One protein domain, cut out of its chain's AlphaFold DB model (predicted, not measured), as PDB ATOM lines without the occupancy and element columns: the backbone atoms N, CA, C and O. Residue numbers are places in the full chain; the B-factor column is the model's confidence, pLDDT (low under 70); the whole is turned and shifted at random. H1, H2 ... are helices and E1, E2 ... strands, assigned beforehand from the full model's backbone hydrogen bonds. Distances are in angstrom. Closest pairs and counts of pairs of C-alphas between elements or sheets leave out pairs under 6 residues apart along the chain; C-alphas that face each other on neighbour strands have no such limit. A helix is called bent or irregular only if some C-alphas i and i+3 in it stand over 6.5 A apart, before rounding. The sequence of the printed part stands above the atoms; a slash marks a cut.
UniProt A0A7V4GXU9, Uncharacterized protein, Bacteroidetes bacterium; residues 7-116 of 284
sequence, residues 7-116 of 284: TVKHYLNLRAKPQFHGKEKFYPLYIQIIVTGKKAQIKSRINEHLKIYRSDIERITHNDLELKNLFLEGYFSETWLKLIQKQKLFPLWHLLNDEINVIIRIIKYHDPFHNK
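This is residues 7 to 116 of the 284 residues of an uncharacterized protein of Bacteroidetes bacterium (UniProt A0A7V4GXU9). A small, strongly twisted sheet is built on one long bent strand, E3, with E1 and E4 along either side of its later part and E2 paired with its first residues. The long helix H4 covers one face of it over E1 and E3, H2 and H3 are on that face farther along, and H1 packs on H2 and H4 off the sheet. The printed part has 110 residues, with four named strands, then four named helices; the class is mixed and the branched sheet antiparallel. It is compact, with radius of gyration of the C-alphas 15.0 A, yet elongated, spanning 48 by 28 by 23 A.

Begin at E3, residues 24 to 35, which bends by 52 degrees at residue 28. Antiparallel to it, E1, residues 7 to 12, is on one side, with N 9 and O 32 at 3.0 A, and E4, residues 38 to 43, on the other, with N 33 and O 40 at 2.9 A. E2, residues 19 to 21, has N 19 at 2.9 A from O 26; E2, E3 and E4 form a meander, each strand the antiparallel neighbour of the one before. H4, residues 92 to 110, is on the sheet at height 9.0 A, its closest C-alphas to E1 being Val 8 and Ile 100, 5.9 A. On the same face are H2, residues 65 to 72, and H3, residues 78 to 87; H3 only just touches H4, only at the corner, with 3 pairs of C-alphas within 8 A, the closest Ile 84 and Trp 93, 5.8 A. H1, residues 46 to 60, is irregular, C-alphas 52 and 55 being 8.0 A apart; it forms a helical hairpin with H2, closest C-alphas Asn 47 and Leu 72, 5.4 A, and touches H4 with residues 46 to 49 alone, closest C-alphas Ile 46 and Leu 95, 6.9 A. Every O i to N i+4 pair is within hydrogen-bond range in H2, H3 and H4, and 6 of 11 in H1.

Find C-alpha 7, where E1 begins, at (192.923, 139.029, 131.435). E3 runs 33.0 A from C-alpha 24 at (182.794, 140.522, 158.386), and H4 27.4 A to C-alpha 110 at (185.794, 146.917, 119.287).

The C-alphas farthest apart, Asn 63 and His 114, are 48.6 A apart. The printed part has no cut and no long link; pLDDT is under 70 at residues 113 to 114.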
ATOM      1  N   THR A   7     193.225 139.553 130.099       90.62
ATOM      2  CA  THR A   7     192.923 139.029 131.435       90.62
ATOM      3  C   THR A   7     191.845 139.893 132.061       90.62
ATOM      4  O   THR A   7     192.044 141.089 132.248       90.62
ATOM      5  N   VAL A   8     190.717 139.281 132.400       93.00
ATOM      6  CA  VAL A   8     189.597 139.931 133.083       93.00
ATOM      7  C   VAL A   8     189.323 139.139 134.352       93.00
ATOM      8  O   VAL A   8     189.273 137.911 134.308       93.00
ATOM      9  N   LYS A   9     189.218 139.819 135.494       94.62
ATOM     10  CA  LYS A   9     188.937 139.168 136.778       94.62
ATOM     11  C   LYS A   9     188.196 140.086 137.734       94.62
ATOM     12  O   LYS A   9     188.492 141.279 137.799       94.62
ATOM     13  N   HIS A  10     187.311 139.512 138.535       96.25
ATOM     14  CA  HIS A  10     186.677 140.216 139.643       96.25
ATOM     15  C   HIS A  10     187.620 140.370 140.837       96.25
ATOM     16  O   HIS A  10     188.478 139.523 141.094       96.25
ATOM     17  N   TYR A  11     187.452 141.458 141.578       95.44
ATOM     18  CA  TYR A  11     188.134 141.722 142.839       95.44
ATOM     19  C   TYR A  11     187.281 142.639 143.726       95.44
ATOM     20  O   TYR A  11     186.411 143.362 143.244       95.44
ATOM     21  N   LEU A  12     187.540 142.628 145.031       96.38
ATOM     22  CA  LEU A  12     186.872 143.517 145.981       96.38
ATOM     23  C   LEU A  12     187.566 144.877 146.015       96.38
ATOM     24  O   LEU A  12     188.782 144.954 146.209       96.38
ATOM     25  N   ASN A  13     186.808 145.965 145.874       95.62
ATOM     26  CA  ASN A  13     187.370 147.299 146.038       95.62
ATOM     27  C   ASN A  13     187.509 147.653 147.527       95.62
ATOM     28  O   ASN A  13     186.655 148.320 148.107       95.62
ATOM     29  N   LEU A  14     188.632 147.246 148.120       94.75
ATOM     30  CA  LEU A  14     188.957 147.485 149.534       94.75
ATOM     31  C   LEU A  14     189.174 148.969 149.889       94.75
ATOM     32  O   LEU A  14     189.325 149.299 151.062       94.75
ATOM     33  N   ARG A  15     189.212 149.872 148.895       93.06
ATOM     34  CA  ARG A  15     189.293 151.328 149.118       93.06
ATOM     35  C   ARG A  15     187.923 151.961 149.364       93.06
ATOM     36  O   ARG A  15     187.862 153.081 149.861       93.06
ATOM     37  N   ALA A  16     186.841 151.287 148.977       93.38
ATOM     38  CA  ALA A  16     185.488 151.768 149.226       93.38
ATOM     39  C   ALA A  16     185.123 151.626 150.712       93.38
ATOM     40  O   ALA A  16     185.670 150.777 151.418       93.38
ATOM     41  N   LYS A  17     184.166 152.440 151.179       93.81
ATOM     42  CA  LYS A  17     183.630 152.320 152.540       93.81
ATOM     43  C   LYS A  17     183.014 150.919 152.712       93.81
ATOM     44  O   LYS A  17     182.117 150.582 151.938       93.81
ATOM     45  N   PRO A  18     183.477 150.113 153.685       95.12
ATOM     46  CA  PRO A  18     182.931 148.782 153.897       95.12
ATOM     47  C   PRO A  18     181.509 148.860 154.448       95.12
ATOM     48  O   PRO A  18     181.193 149.738 155.257       95.12
ATOM     49  N   GLN A  19     180.690 147.891 154.053       96.25
ATOM     50  CA  GLN A  19     179.486 147.525 154.789       96.25
ATOM     51  C   GLN A  19     179.831 146.407 155.780       96.25
ATOM     52  O   GLN A  19     180.767 145.634 155.554       96.25
ATOM     53  N   PHE A  20     179.113 146.344 156.895       94.12
ATOM     54  CA  PHE A  20     179.376 145.375 157.956       94.12
ATOM     55  C   PHE A  20     178.177 144.459 158.120       94.12
ATOM     56  O   PHE A  20     177.048 144.932 158.173       94.12
ATOM     57  N   HIS A  21     178.452 143.168 158.247       94.00
ATOM     58  CA  HIS A  21     177.469 142.181 158.663       94.00
ATOM     59  C   HIS A  21     178.150 141.240 159.659       94.00
ATOM     60  O   HIS A  21     179.131 140.555 159.344       94.00
ATOM     61  N   GLY A  22     177.712 141.311 160.916       89.88
ATOM     62  CA  GLY A  22     178.441 140.737 162.044       89.88
ATOM     63  C   GLY A  22     179.869 141.291 162.153       89.88
ATOM     64  O   GLY A  22     180.081 142.497 162.265       89.88
ATOM     65  N   LYS A  23     180.867 140.396 162.134       91.62
ATOM     66  CA  LYS A  23     182.301 140.749 162.190       91.62
ATOM     67  C   LYS A  23     182.960 140.851 160.810       91.62
ATOM     68  O   LYS A  23     184.132 141.220 160.728       91.62
ATOM     69  N   GLU A  24     182.246 140.508 159.739       95.25
ATOM     70  CA  GLU A  24     182.794 140.522 158.386       95.25
ATOM     71  C   GLU A  24     182.617 141.884 157.708       95.25
ATOM     72  O   GLU A  24     181.632 142.598 157.917       95.25
ATOM     73  N   LYS A  25     183.596 142.234 156.866       96.81
ATOM     74  CA  LYS A  25     183.574 143.433 156.026       96.81
ATOM     75  C   LYS A  25     183.202 143.055 154.601       96.81
ATOM     76  O   LYS A  25     183.824 142.174 154.007       96.81
ATOM     77  N   PHE A  26     182.243 143.782 154.055       97.75
ATOM     78  CA  PHE A  26     181.738 143.628 152.704       97.75
ATOM     79  C   PHE A  26     182.128 144.835 151.861       97.75
ATOM     80  O   PHE A  26     181.994 145.984 152.283       97.75
ATOM     81  N   TYR A  27     182.605 144.565 150.652       97.81
ATOM     82  CA  TYR A  27     183.089 145.573 149.718       97.81
ATOM     83  C   TYR A  27     182.417 145.393 148.359       97.81
ATOM     84  O   TYR A  27     182.072 144.265 147.994       97.81
ATOM     85  N   PRO A  28     182.254 146.476 147.585       97.00
ATOM     86  CA  PRO A  28     181.656 146.378 146.268       97.00
ATOM     87  C   PRO A  28     182.587 145.621 145.321       97.00
ATOM     88  O   PRO A  28     183.816 145.796 145.338       97.00
ATOM     89  N   LEU A  29     181.982 144.800 144.468       96.56
ATOM     90  CA  LEU A  29     182.704 144.027 143.474       96.56
ATOM     91  C   LEU A  29     183.110 144.887 142.273       96.56
ATOM     92  O   LEU A  29     182.315 145.638 141.705       96.56
ATOM     93  N   TYR A  30     184.373 144.776 141.885       96.25
ATOM     94  CA  TYR A  30     184.962 145.452 140.736       96.25
ATOM     95  C   TYR A  30     185.594 144.429 139.804       96.25
ATOM     96  O   TYR A  30     185.852 143.287 140.180       96.25
ATOM     97  N   ILE A  31     185.869 144.854 138.579       95.44
ATOM     98  CA  ILE A  31     186.504 144.052 137.544       95.44
ATOM     99  C   ILE A  31     187.790 144.745 137.143       95.44
ATOM    100  O   ILE A  31     187.818 145.943 136.862       95.44
ATOM    101  N   GLN A  32     188.873 143.981 137.132       93.75
ATOM    102  CA  GLN A  32     190.151 144.407 136.603       93.75
ATOM    103  C   GLN A  32     190.332 143.817 135.210       93.75
ATOM    104  O   GLN A  32     190.296 142.600 135.034       93.75
ATOM    105  N   ILE A  33     190.586 144.697 134.251       91.62
ATOM    106  CA  ILE A  33     190.854 144.361 132.859       91.62
ATOM    107  C   ILE A  33     192.323 144.659 132.600       91.62
ATOM    108  O   ILE A  33     192.791 145.770 132.845       91.62
ATOM    109  N   ILE A  34     193.062 143.662 132.129       88.31
ATOM    110  CA  ILE A  34     194.474 143.775 131.783       88.31
ATOM    111  C   ILE A  34     194.638 143.307 130.349       88.31
ATOM    112  O   ILE A  34     194.404 142.139 130.042       88.31
ATOM    113  N   VAL A  35     195.067 144.211 129.478       82.56
ATOM    114  CA  VAL A  35     195.351 143.888 128.079       82.56
ATOM    115  C   VAL A  35     196.675 144.527 127.704       82.56
ATOM    116  O   VAL A  35     196.875 145.729 127.890       82.56
ATOM    117  N   THR A  36     197.612 143.718 127.205       78.88
ATOM    118  CA  THR A  36     198.949 144.185 126.783       78.88
ATOM    119  C   THR A  36     199.668 145.034 127.849       78.88
ATOM    120  O   THR A  36     200.276 146.055 127.553       78.88
ATOM    121  N   GLY A  37     199.544 144.654 129.127       76.50
ATOM    122  CA  GLY A  37     200.182 145.344 130.260       76.50
ATOM    123  C   GLY A  37     199.455 146.594 130.774       76.50
ATOM    124  O   GLY A  37     199.701 147.009 131.906       76.50
ATOM    125  N   LYS A  38     198.507 147.155 130.014       82.06
ATOM    126  CA  LYS A  38     197.657 148.260 130.474       82.06
ATOM    127  C   LYS A  38     196.499 147.725 131.317       82.06
ATOM    128  O   LYS A  38     195.967 146.652 131.034       82.06
ATOM    129  N   LYS A  39     196.125 148.472 132.360       86.88
ATOM    130  CA  LYS A  39     195.092 148.085 133.329       86.88
ATOM    131  C   LYS A  39     193.948 149.094 133.325       86.88
ATOM    132  O   LYS A  39     194.203 150.290 133.407       86.88
ATOM    133  N   ALA A  40     192.720 148.597 133.307       88.62
ATOM    134  CA  ALA A  40     191.512 149.358 133.603       88.62
ATOM    135  C   ALA A  40     190.746 148.680 134.742       88.62
ATOM    136  O   ALA A  40     190.876 147.472 134.972       88.62
ATOM    137  N   GLN A  41     189.978 149.472 135.481       91.50
ATOM    138  CA  GLN A  41     189.132 149.002 136.570       91.50
ATOM    139  C   GLN A  41     187.739 149.575 136.377       91.50
ATOM    140  O   GLN A  41     187.595 150.776 136.161       91.50
ATOM    141  N   ILE A  42     186.734 148.717 136.465       93.00
ATOM    142  CA  ILE A  42     185.330 149.100 136.337       93.00
ATOM    143  C   ILE A  42     184.525 148.452 137.459       93.00
ATOM    144  O   ILE A  42     184.922 147.416 137.998       93.00
ATOM    145  N   LYS A  43     183.402 149.063 137.827       93.50
ATOM    146  CA  LYS A  43     182.470 148.455 138.778       93.50
ATOM    147  C   LYS A  43     181.768 147.273 138.097       93.50
ATOM    148  O   LYS A  43     181.369 147.393 136.941       93.50
ATOM    149  N   SER A  44     181.630 146.148 138.799       93.81
ATOM    150  CA  SER A  44     180.805 145.036 138.312       93.81
ATOM    151  C   SER A  44     179.331 145.445 138.312       93.81
ATOM    152  O   SER A  44     178.886 146.178 139.199       93.81
ATOM    153  N   ARG A  45     178.588 144.958 137.320       91.31
ATOM    154  CA  ARG A  45     177.139 145.139 137.168       91.31
ATOM    155  C   ARG A  45     176.367 143.871 137.529       91.31
ATOM    156  O   ARG A  45     175.178 143.771 137.248       91.31
ATOM    157  N   ILE A  46     177.008 142.901 138.189       91.25
ATOM    158  CA  ILE A  46     176.376 141.629 138.570       91.25
ATOM    159  C   ILE A  46     175.067 141.826 139.350       91.25
ATOM    160  O   ILE A  46     174.115 141.074 139.156       91.25
ATOM    161  N   ASN A  47     174.981 142.876 140.172       91.44
ATOM    162  CA  ASN A  47     173.791 143.250 140.938       91.44
ATOM    163  C   ASN A  47     172.545 143.468 140.058       91.44
ATOM    164  O   ASN A  47     171.429 143.177 140.484       91.44
ATOM    165  N   GLU A  48     172.718 143.924 138.816       89.75
ATOM    166  CA  GLU A  48     171.617 144.111 137.864       89.75
ATOM    167  C   GLU A  48     171.005 142.776 137.423       89.75
ATOM    168  O   GLU A  48     169.817 142.703 137.111       89.75
ATOM    169  N   HIS A  49     171.791 141.700 137.470       89.56
ATOM    170  CA  HIS A  49     171.392 140.365 137.033       89.56
ATOM    171  C   HIS A  49     170.976 139.449 138.190       89.56
ATOM    172  O   HIS A  49     170.329 138.431 137.962       89.56
ATOM    173  N   LEU A  50     171.288 139.798 139.443       90.25
ATOM    174  CA  LEU A  50     170.977 138.949 140.600       90.25
ATOM    175  C   LEU A  50     169.496 138.948 140.995       90.25
ATOM    176  O   LEU A  50     169.040 138.000 141.634       90.25
ATOM    177  N   LYS A  51     168.715 139.957 140.585       86.25
ATOM    178  CA  LYS A  51     167.290 140.071 140.949       86.25
ATOM    179  C   LYS A  51     166.458 138.858 140.526       86.25
ATOM    180  O   LYS A  51     165.610 138.411 141.298       86.25
ATOM    181  N   ILE A  52     166.713 138.299 139.340       87.94
ATOM    182  CA  ILE A  52     165.988 137.111 138.854       87.94
ATOM    183  C   ILE A  52     166.337 135.843 139.647       87.94
ATOM    184  O   ILE A  52     165.553 134.902 139.671       87.94
ATOM    185  N   TYR A  53     167.470 135.850 140.351       89.81
ATOM    186  CA  TYR A  53     167.958 134.746 141.172       89.81
ATOM    187  C   TYR A  53     167.726 134.963 142.671       89.81
ATOM    188  O   TYR A  53     168.331 134.285 143.500       89.81
ATOM    189  N   ARG A  54     166.854 135.908 143.054       90.94
ATOM    190  CA  ARG A  54     166.615 136.273 144.463       90.94
ATOM    191  C   ARG A  54     166.361 135.071 145.375       90.94
ATOM    192  O   ARG A  54     166.844 135.058 146.499       90.94
ATOM    193  N   SER A  55     165.643 134.063 144.878       91.25
ATOM    194  CA  SER A  55     165.296 132.858 145.633       91.25
ATOM    195  C   SER A  55     166.492 131.923 145.825       91.25
ATOM    196  O   SER A  55     166.610 131.293 146.870       91.25
ATOM    197  N   ASP A  56     167.406 131.850 144.855       93.00
ATOM    198  CA  ASP A  56     168.650 131.091 145.002       93.00
ATOM    199  C   ASP A  56     169.610 131.795 145.962       93.00
ATOM    200  O   ASP A  56     170.210 131.153 146.823       93.00
ATOM    201  N   ILE A  57     169.701 133.126 145.873       93.94
ATOM    202  CA  ILE A  57     170.493 133.930 146.810       93.94
ATOM    203  C   ILE A  57     169.962 133.778 148.235       93.94
ATOM    204  O   ILE A  57     170.746 133.554 149.148       93.94
ATOM    205  N   GLU A  58     168.647 133.810 148.425       94.25
ATOM    206  CA  GLU A  58     168.010 133.598 149.727       94.25
ATOM    207  C   GLU A  58     168.343 132.231 150.344       94.25
ATOM    208  O   GLU A  58     168.583 132.134 151.548       94.25
ATOM    209  N   ARG A  59     168.451 131.180 149.521       93.06
ATOM    210  CA  ARG A  59     168.924 129.863 149.973       93.06
ATOM    211  C   ARG A  59     170.398 129.892 150.379       93.06
ATOM    212  O   ARG A  59     170.736 129.343 151.423       93.06
ATOM    213  N   ILE A  60     171.264 130.544 149.597       93.88
ATOM    214  CA  ILE A  60     172.702 130.683 149.907       93.88
ATOM    215  C   ILE A  60     172.913 131.442 151.220       93.88
ATOM    216  O   ILE A  60     173.778 131.080 152.019       93.88
ATOM    217  N   THR A  61     172.118 132.486 151.458       93.75
ATOM    218  CA  THR A  61     172.207 133.305 152.670       93.75
ATOM    219  C   THR A  61     171.395 132.743 153.833       93.75
ATOM    220  O   THR A  61     171.309 133.390 154.868       93.75
ATOM    221  N   HIS A  62     170.826 131.537 153.705       93.62
ATOM    222  CA  HIS A  62     170.037 130.871 154.748       93.62
ATOM    223  C   HIS A  62     168.894 131.749 155.297       93.62
ATOM    224  O   HIS A  62     168.621 131.747 156.495       93.62
ATOM    225  N   ASN A  63     168.218 132.492 154.414       90.75
ATOM    226  CA  ASN A  63     167.178 133.476 154.741       90.75
ATOM    227  C   ASN A  63     167.642 134.675 155.593       90.75
ATOM    228  O   ASN A  63     166.802 135.423 156.094       90.75
ATOM    229  N   ASP A  64     168.950 134.913 155.725       95.81
ATOM    230  CA  ASP A  64     169.461 136.153 156.307       95.81
ATOM    231  C   ASP A  64     169.183 137.324 155.352       95.81
ATOM    232  O   ASP A  64     169.695 137.372 154.226       95.81
ATOM    233  N   LEU A  65     168.328 138.249 155.795       94.31
ATOM    234  CA  LEU A  65     167.860 139.372 154.989       94.31
ATOM    235  C   LEU A  65     168.965 140.400 154.721       94.31
ATOM    236  O   LEU A  65     169.050 140.912 153.605       94.31
ATOM    237  N   GLU A  66     169.805 140.697 155.713       95.12
ATOM    238  CA  GLU A  66     170.887 141.673 155.563       95.12
ATOM    239  C   GLU A  66     171.941 141.148 154.591       95.12
ATOM    240  O   GLU A  66     172.322 141.840 153.644       95.12
ATOM    241  N   LEU A  67     172.349 139.889 154.763       95.44
ATOM    242  CA  LEU A  67     173.315 139.245 153.883       95.44
ATOM    243  C   LEU A  67     172.772 139.076 152.457       95.44
ATOM    244  O   LEU A  67     173.500 139.291 151.484       95.44
ATOM    245  N   LYS A  68     171.482 138.741 152.316       95.50
ATOM    246  CA  LYS A  68     170.805 138.691 151.012       95.50
ATOM    247  C   LYS A  68     170.880 140.041 150.309       95.50
ATOM    248  O   LYS A  68     171.248 140.092 149.136       95.50
ATOM    249  N   ASN A  69     170.551 141.123 151.009       95.56
ATOM    250  CA  ASN A  69     170.563 142.463 150.431       95.56
ATOM    251  C   ASN A  69     171.980 142.880 150.021       95.56
ATOM    252  O   ASN A  69     172.156 143.360 148.905       95.56
ATOM    253  N   LEU A  70     172.998 142.582 150.838       96.31
ATOM    254  CA  LEU A  70     174.403 142.795 150.474       96.31
ATOM    255  C   LEU A  70     174.760 142.122 149.141       96.31
ATOM    256  O   LEU A  70     175.336 142.759 148.257       96.31
ATOM    257  N   PHE A  71     174.371 140.858 148.962       95.31
ATOM    258  CA  PHE A  71     174.623 140.125 147.720       95.31
ATOM    259  C   PHE A  71     173.885 140.752 146.537       95.31
ATOM    260  O   PHE A  71     174.490 140.981 145.491       95.31
ATOM    261  N   LEU A  72     172.594 141.056 146.703       94.44
ATOM    262  CA  LEU A  72     171.772 141.676 145.661       94.44
ATOM    263  C   LEU A  72     172.271 143.077 145.272       94.44
ATOM    264  O   LEU A  72     172.088 143.485 144.129       94.44
ATOM    265  N   GLU A  73     172.941 143.789 146.178       94.56
ATOM    266  CA  GLU A  73     173.590 145.080 145.922       94.56
ATOM    267  C   GLU A  73     175.003 144.955 145.321       94.56
ATOM    268  O   GLU A  73     175.601 145.960 144.926       94.56
ATOM    269  N   GLY A  74     175.545 143.737 145.207       94.69
ATOM    270  CA  GLY A  74     176.877 143.475 144.653       94.69
ATOM    271  C   GLY A  74     178.028 143.676 145.646       94.69
ATOM    272  O   GLY A  74     179.164 143.931 145.230       94.69
ATOM    273  N   TYR A  75     177.749 143.577 146.946       96.38
ATOM    274  CA  TYR A  75     178.740 143.605 148.017       96.38
ATOM    275  C   TYR A  75     179.086 142.189 148.483       96.38
ATOM    276  O   TYR A  75     178.212 141.376 148.774       96.38
ATOM    277  N   PHE A  76     180.383 141.908 148.612       96.88
ATOM    278  CA  PHE A  76     180.888 140.596 149.025       96.88
ATOM    279  C   PHE A  76     182.034 140.738 150.031       96.88
ATOM    280  O   PHE A  76     182.780 141.722 150.008       96.88
ATOM    281  N   SER A  77     182.197 139.742 150.903       96.81
ATOM    282  CA  SER A  77     183.387 139.596 151.749       96.81
ATOM    283  C   SER A  77     184.442 138.726 151.058       96.81
ATOM    284  O   SER A  77     184.149 137.992 150.108       96.81
ATOM    285  N   GLU A  78     185.692 138.785 151.523       95.94
ATOM    286  CA  GLU A  78     186.748 137.903 151.004       95.94
ATOM    287  C   GLU A  78     186.426 136.423 151.230       95.94
ATOM    288  O   GLU A  78     186.716 135.591 150.367       95.94
ATOM    289  N   THR A  79     185.821 136.100 152.379       95.62
ATOM    290  CA  THR A  79     185.374 134.747 152.725       95.62
ATOM    291  C   THR A  79     184.368 134.254 151.694       95.62
ATOM    292  O   THR A  79     184.565 133.199 151.087       95.62
ATOM    293  N   TRP A  80     183.334 135.058 151.431       95.44
ATOM    294  CA  TRP A  80     182.286 134.721 150.475       95.44
ATOM    295  C   TRP A  80     182.808 134.613 149.047       95.44
ATOM    296  O   TRP A  80     182.476 133.652 148.358       95.44
ATOM    297  N   LEU A  81     183.683 135.519 148.602       95.06
ATOM    298  CA  LEU A  81     184.229 135.452 147.244       95.06
ATOM    299  C   LEU A  81     185.061 134.175 147.026       95.06
ATOM    300  O   LEU A  81     184.922 133.513 145.995       95.06
ATOM    301  N   LYS A  82     185.872 133.779 148.019       95.19
ATOM    302  CA  LYS A  82     186.615 132.506 147.995       95.19
ATOM    303  C   LYS A  82     185.674 131.305 147.988       95.19
ATOM    304  O   LYS A  82     185.919 130.349 147.255       95.19
ATOM    305  N   LEU A  83     184.601 131.352 148.778       95.94
ATOM    306  CA  LEU A  83     183.601 130.288 148.837       95.94
ATOM    307  C   LEU A  83     182.899 130.107 147.486       95.94
ATOM    308  O   LEU A  83     182.867 128.994 146.964       95.94
ATOM    309  N   ILE A  84     182.425 131.205 146.888       95.31
ATOM    310  CA  ILE A  84     181.779 131.228 145.568       95.31
ATOM    311  C   ILE A  84     182.697 130.605 144.514       95.31
ATOM    312  O   ILE A  84     182.250 129.769 143.733       95.31
ATOM    313  N   GLN A  85     183.985 130.962 144.513       93.56
ATOM    314  CA  GLN A  85     184.964 130.422 143.566       93.56
ATOM    315  C   GLN A  85     185.273 128.939 143.802       93.56
ATOM    316  O   GLN A  85     185.311 128.164 142.847       93.56
ATOM    317  N   LYS A  86     185.481 128.531 145.060       95.12
ATOM    318  CA  LYS A  86     185.868 127.157 145.412       95.12
ATOM    319  C   LYS A  86     184.725 126.165 145.211       95.12
ATOM    320  O   LYS A  86     184.952 125.070 144.707       95.12
ATOM    321  N   GLN A  87     183.517 126.540 145.622       95.31
ATOM    322  CA  GLN A  87     182.334 125.677 145.566       95.31
ATOM    323  C   GLN A  87     181.511 125.870 144.290       95.31
ATOM    324  O   GLN A  87     180.556 125.131 144.079       95.31
ATOM    325  N   LYS A  88     181.874 126.839 143.439       94.12
ATOM    326  CA  LYS A  88     181.132 127.199 142.222       94.12
ATOM    327  C   LYS A  88     179.648 127.459 142.508       94.12
ATOM    328  O   LYS A  88     178.770 126.914 141.843       94.12
ATOM    329  N   LEU A  89     179.376 128.285 143.523       93.19
ATOM    330  CA  LEU A  89     178.016 128.525 144.013       93.19
ATOM    331  C   LEU A  89     177.113 129.083 142.907       93.19
ATOM    332  O   LEU A  89     177.384 130.146 142.344       93.19
ATOM    333  N   PHE A  90     176.028 128.371 142.614       92.31
ATOM    334  CA  PHE A  90     174.983 128.845 141.715       92.31
ATOM    335  C   PHE A  90     174.100 129.884 142.429       92.31
ATOM    336  O   PHE A  90     173.736 129.642 143.578       92.31
ATOM    337  N   PRO A  91     173.748 131.021 141.794       92.50
ATOM    338  CA  PRO A  91     174.099 131.442 140.430       92.50
ATOM    339  C   PRO A  91     175.369 132.302 140.360       92.50
ATOM    340  O   PRO A  91     175.871 132.569 139.271       92.50
ATOM    341  N   LEU A  92     175.900 132.724 141.510       94.25
ATOM    342  CA  LEU A  92     176.957 133.731 141.641       94.25
ATOM    343  C   LEU A  92     178.191 133.418 140.789       94.25
ATOM    344  O   LEU A  92     178.623 134.256 140.008       94.25
ATOM    345  N   TRP A  93     178.738 132.207 140.891       95.19
ATOM    346  CA  TRP A  93     179.932 131.820 140.137       95.19
ATOM    347  C   TRP A  93     179.714 131.871 138.621       95.19
ATOM    348  O   TRP A  93     180.597 132.311 137.886       95.19
ATOM    349  N   HIS A  94     178.536 131.450 138.159       93.38
ATOM    350  CA  HIS A  94     178.205 131.424 136.736       93.38
ATOM    351  C   HIS A  94     178.081 132.847 136.189       93.38
ATOM    352  O   HIS A  94     178.717 133.166 135.189       93.38
ATOM    353  N   LEU A  95     177.389 133.728 136.916       93.69
ATOM    354  CA  LEU A  95     177.243 135.133 136.535       93.69
ATOM    355  C   LEU A  95     178.574 135.890 136.525       93.69
ATOM    356  O   LEU A  95     178.797 136.705 135.636       93.69
ATOM    357  N   LEU A  96     179.479 135.607 137.468       94.62
ATOM    358  CA  LEU A  96     180.823 136.193 137.461       94.62
ATOM    359  C   LEU A  96     181.596 135.803 136.194       94.62
ATOM    360  O   LEU A  96     182.197 136.651 135.539       94.62
ATOM    361  N   ASN A  97     181.566 134.527 135.813       94.12
ATOM    362  CA  ASN A  97     182.243 134.087 134.594       94.12
ATOM    363  C   ASN A  97     181.569 134.625 133.331       94.12
ATOM    364  O   ASN A  97     182.259 134.975 132.376       94.12
ATOM    365  N   ASP A  98     180.243 134.714 133.324       92.12
ATOM    366  CA  ASP A  98     179.511 135.242 132.182       92.12
ATOM    367  C   ASP A  98     179.789 136.738 131.977       92.12
ATOM    368  O   ASP A  98     180.075 137.167 130.861       92.12
ATOM    369  N   GLU A  99     179.860 137.524 133.057       93.19
ATOM    370  CA  GLU A  99     180.268 138.933 132.994       93.19
ATOM    371  C   GLU A  99     181.700 139.088 132.445       93.19
ATOM    372  O   GLU A  99     181.962 139.946 131.596       93.19
ATOM    373  N   ILE A 100     182.630 138.215 132.856       94.06
ATOM    374  CA  ILE A 100     183.983 138.149 132.278       94.06
ATOM    375  C   ILE A 100     183.918 137.881 130.768       94.06
ATOM    376  O   ILE A 100     184.593 138.565 129.994       94.06
ATOM    377  N   ASN A 101     183.111 136.910 130.339       91.44
ATOM    378  CA  ASN A 101     182.984 136.539 128.931       91.44
ATOM    379  C   ASN A 101     182.409 137.682 128.087       91.44
ATOM    380  O   ASN A 101     182.925 137.948 127.000       91.44
ATOM    381  N   VAL A 102     181.399 138.395 128.594       91.25
ATOM    382  CA  VAL A 102     180.828 139.583 127.940       91.25
ATOM    383  C   VAL A 102     181.898 140.657 127.744       91.25
ATOM    384  O   VAL A 102     182.089 141.136 126.629       91.25
ATOM    385  N   ILE A 103     182.670 140.980 128.783       91.75
ATOM    386  CA  ILE A 103     183.754 141.971 128.690       91.75
ATOM    387  C   ILE A 103     184.808 141.544 127.664       91.75
ATOM    388  O   ILE A 103     185.270 142.365 126.870       91.75
ATOM    389  N   ILE A 104     185.178 140.261 127.640       91.00
ATOM    390  CA  ILE A 104     186.113 139.731 126.644       91.00
ATOM    391  C   ILE A 104     185.542 139.876 125.226       91.00
ATOM    392  O   ILE A 104     186.293 140.253 124.326       91.00
ATOM    393  N   ARG A 105     184.244 139.610 125.012       90.38
ATOM    394  CA  ARG A 105     183.582 139.807 123.708       90.38
ATOM    395  C   ARG A 105     183.636 141.272 123.271       90.38
ATOM    396  O   ARG A 105     184.056 141.525 122.148       90.38
ATOM    397  N   ILE A 106     183.334 142.218 124.164       89.62
ATOM    398  CA  ILE A 106     183.411 143.666 123.882       89.62
ATOM    399  C   ILE A 106     184.837 144.065 123.474       89.62
ATOM    400  O   ILE A 106     185.034 144.709 122.446       89.62
ATOM    401  N   ILE A 107     185.852 143.645 124.241       87.62
ATOM    402  CA  ILE A 107     187.261 143.954 123.934       87.62
ATOM    403  C   ILE A 107     187.662 143.390 122.567       87.62
ATOM    404  O   ILE A 107     188.362 144.063 121.814       87.62
ATOM    405  N   LYS A 108     187.248 142.157 122.254       87.25
ATOM    406  CA  LYS A 108     187.565 141.506 120.977       87.25
ATOM    407  C   LYS A 108     186.874 142.177 119.792       87.25
ATOM    408  O   LYS A 108     187.490 142.264 118.739       87.25
ATOM    409  N   TYR A 109     185.629 142.615 119.964       86.19
ATOM    410  CA  TYR A 109     184.835 143.196 118.886       86.19
ATOM    411  C   TYR A 109     185.275 144.628 118.540       86.19
ATOM    412  O   TYR A 109     185.505 144.923 117.373       86.19
ATOM    413  N   HIS A 110     185.477 145.498 119.536       82.75
ATOM    414  CA  HIS A 110     185.794 146.917 119.287       82.75
ATOM    415  C   HIS A 110     187.288 147.256 119.254       82.75
ATOM    416  O   HIS A 110     187.645 148.374 118.890       82.75
ATOM    417  N   ASP A 111     188.150 146.332 119.682       78.81
ATOM    418  CA  ASP A 111     189.610 146.473 119.726       78.81
ATOM    419  C   ASP A 111     190.115 147.826 120.303       78.81
ATOM    420  O   ASP A 111     190.613 148.692 119.568       78.81
ATOM    421  N   PRO A 112     190.052 148.014 121.643       72.00
ATOM    422  CA  PRO A 112     190.249 149.301 122.336       72.00
ATOM    423  C   PRO A 112     191.647 149.928 122.218       72.00
ATOM    424  O   PRO A 112     191.965 150.913 122.883       72.00
ATOM    425  N   PHE A 113     192.551 149.307 121.467       69.94
ATOM    426  CA  PHE A 113     193.923 149.781 121.286       69.94
ATOM    427  C   PHE A 113     194.183 150.320 119.885       69.94
ATOM    428  O   PHE A 113     195.222 150.944 119.674       69.94
ATOM    429  N   HIS A 114     193.271 150.081 118.946       67.94
ATOM    430  CA  HIS A 114     193.344 150.625 117.591       67.94
ATOM    431  C   HIS A 114     192.203 151.591 117.297       67.94
ATOM    432  O   HIS A 114     192.357 152.485 116.466       67.94
ATOM    433  N   ASN A 115     191.077 151.435 117.987       71.81
ATOM    434  CA  ASN A 115     189.953 152.337 117.859       71.81
ATOM    435  C   ASN A 115     190.229 153.643 118.631       71.81
ATOM    436  O   ASN A 115     190.587 153.617 119.805       71.81
ATOM    437  N   LYS A 116     190.095 154.797 117.969       70.12
ATOM    438  CA  LYS A 116     190.267 156.109 118.620       70.12
ATOM    439  C   LYS A 116     189.109 156.437 119.562       70.12
ATOM    440  O   LYS A 116     189.324 157.111 120.566       70.12
TER     441      LYS A 116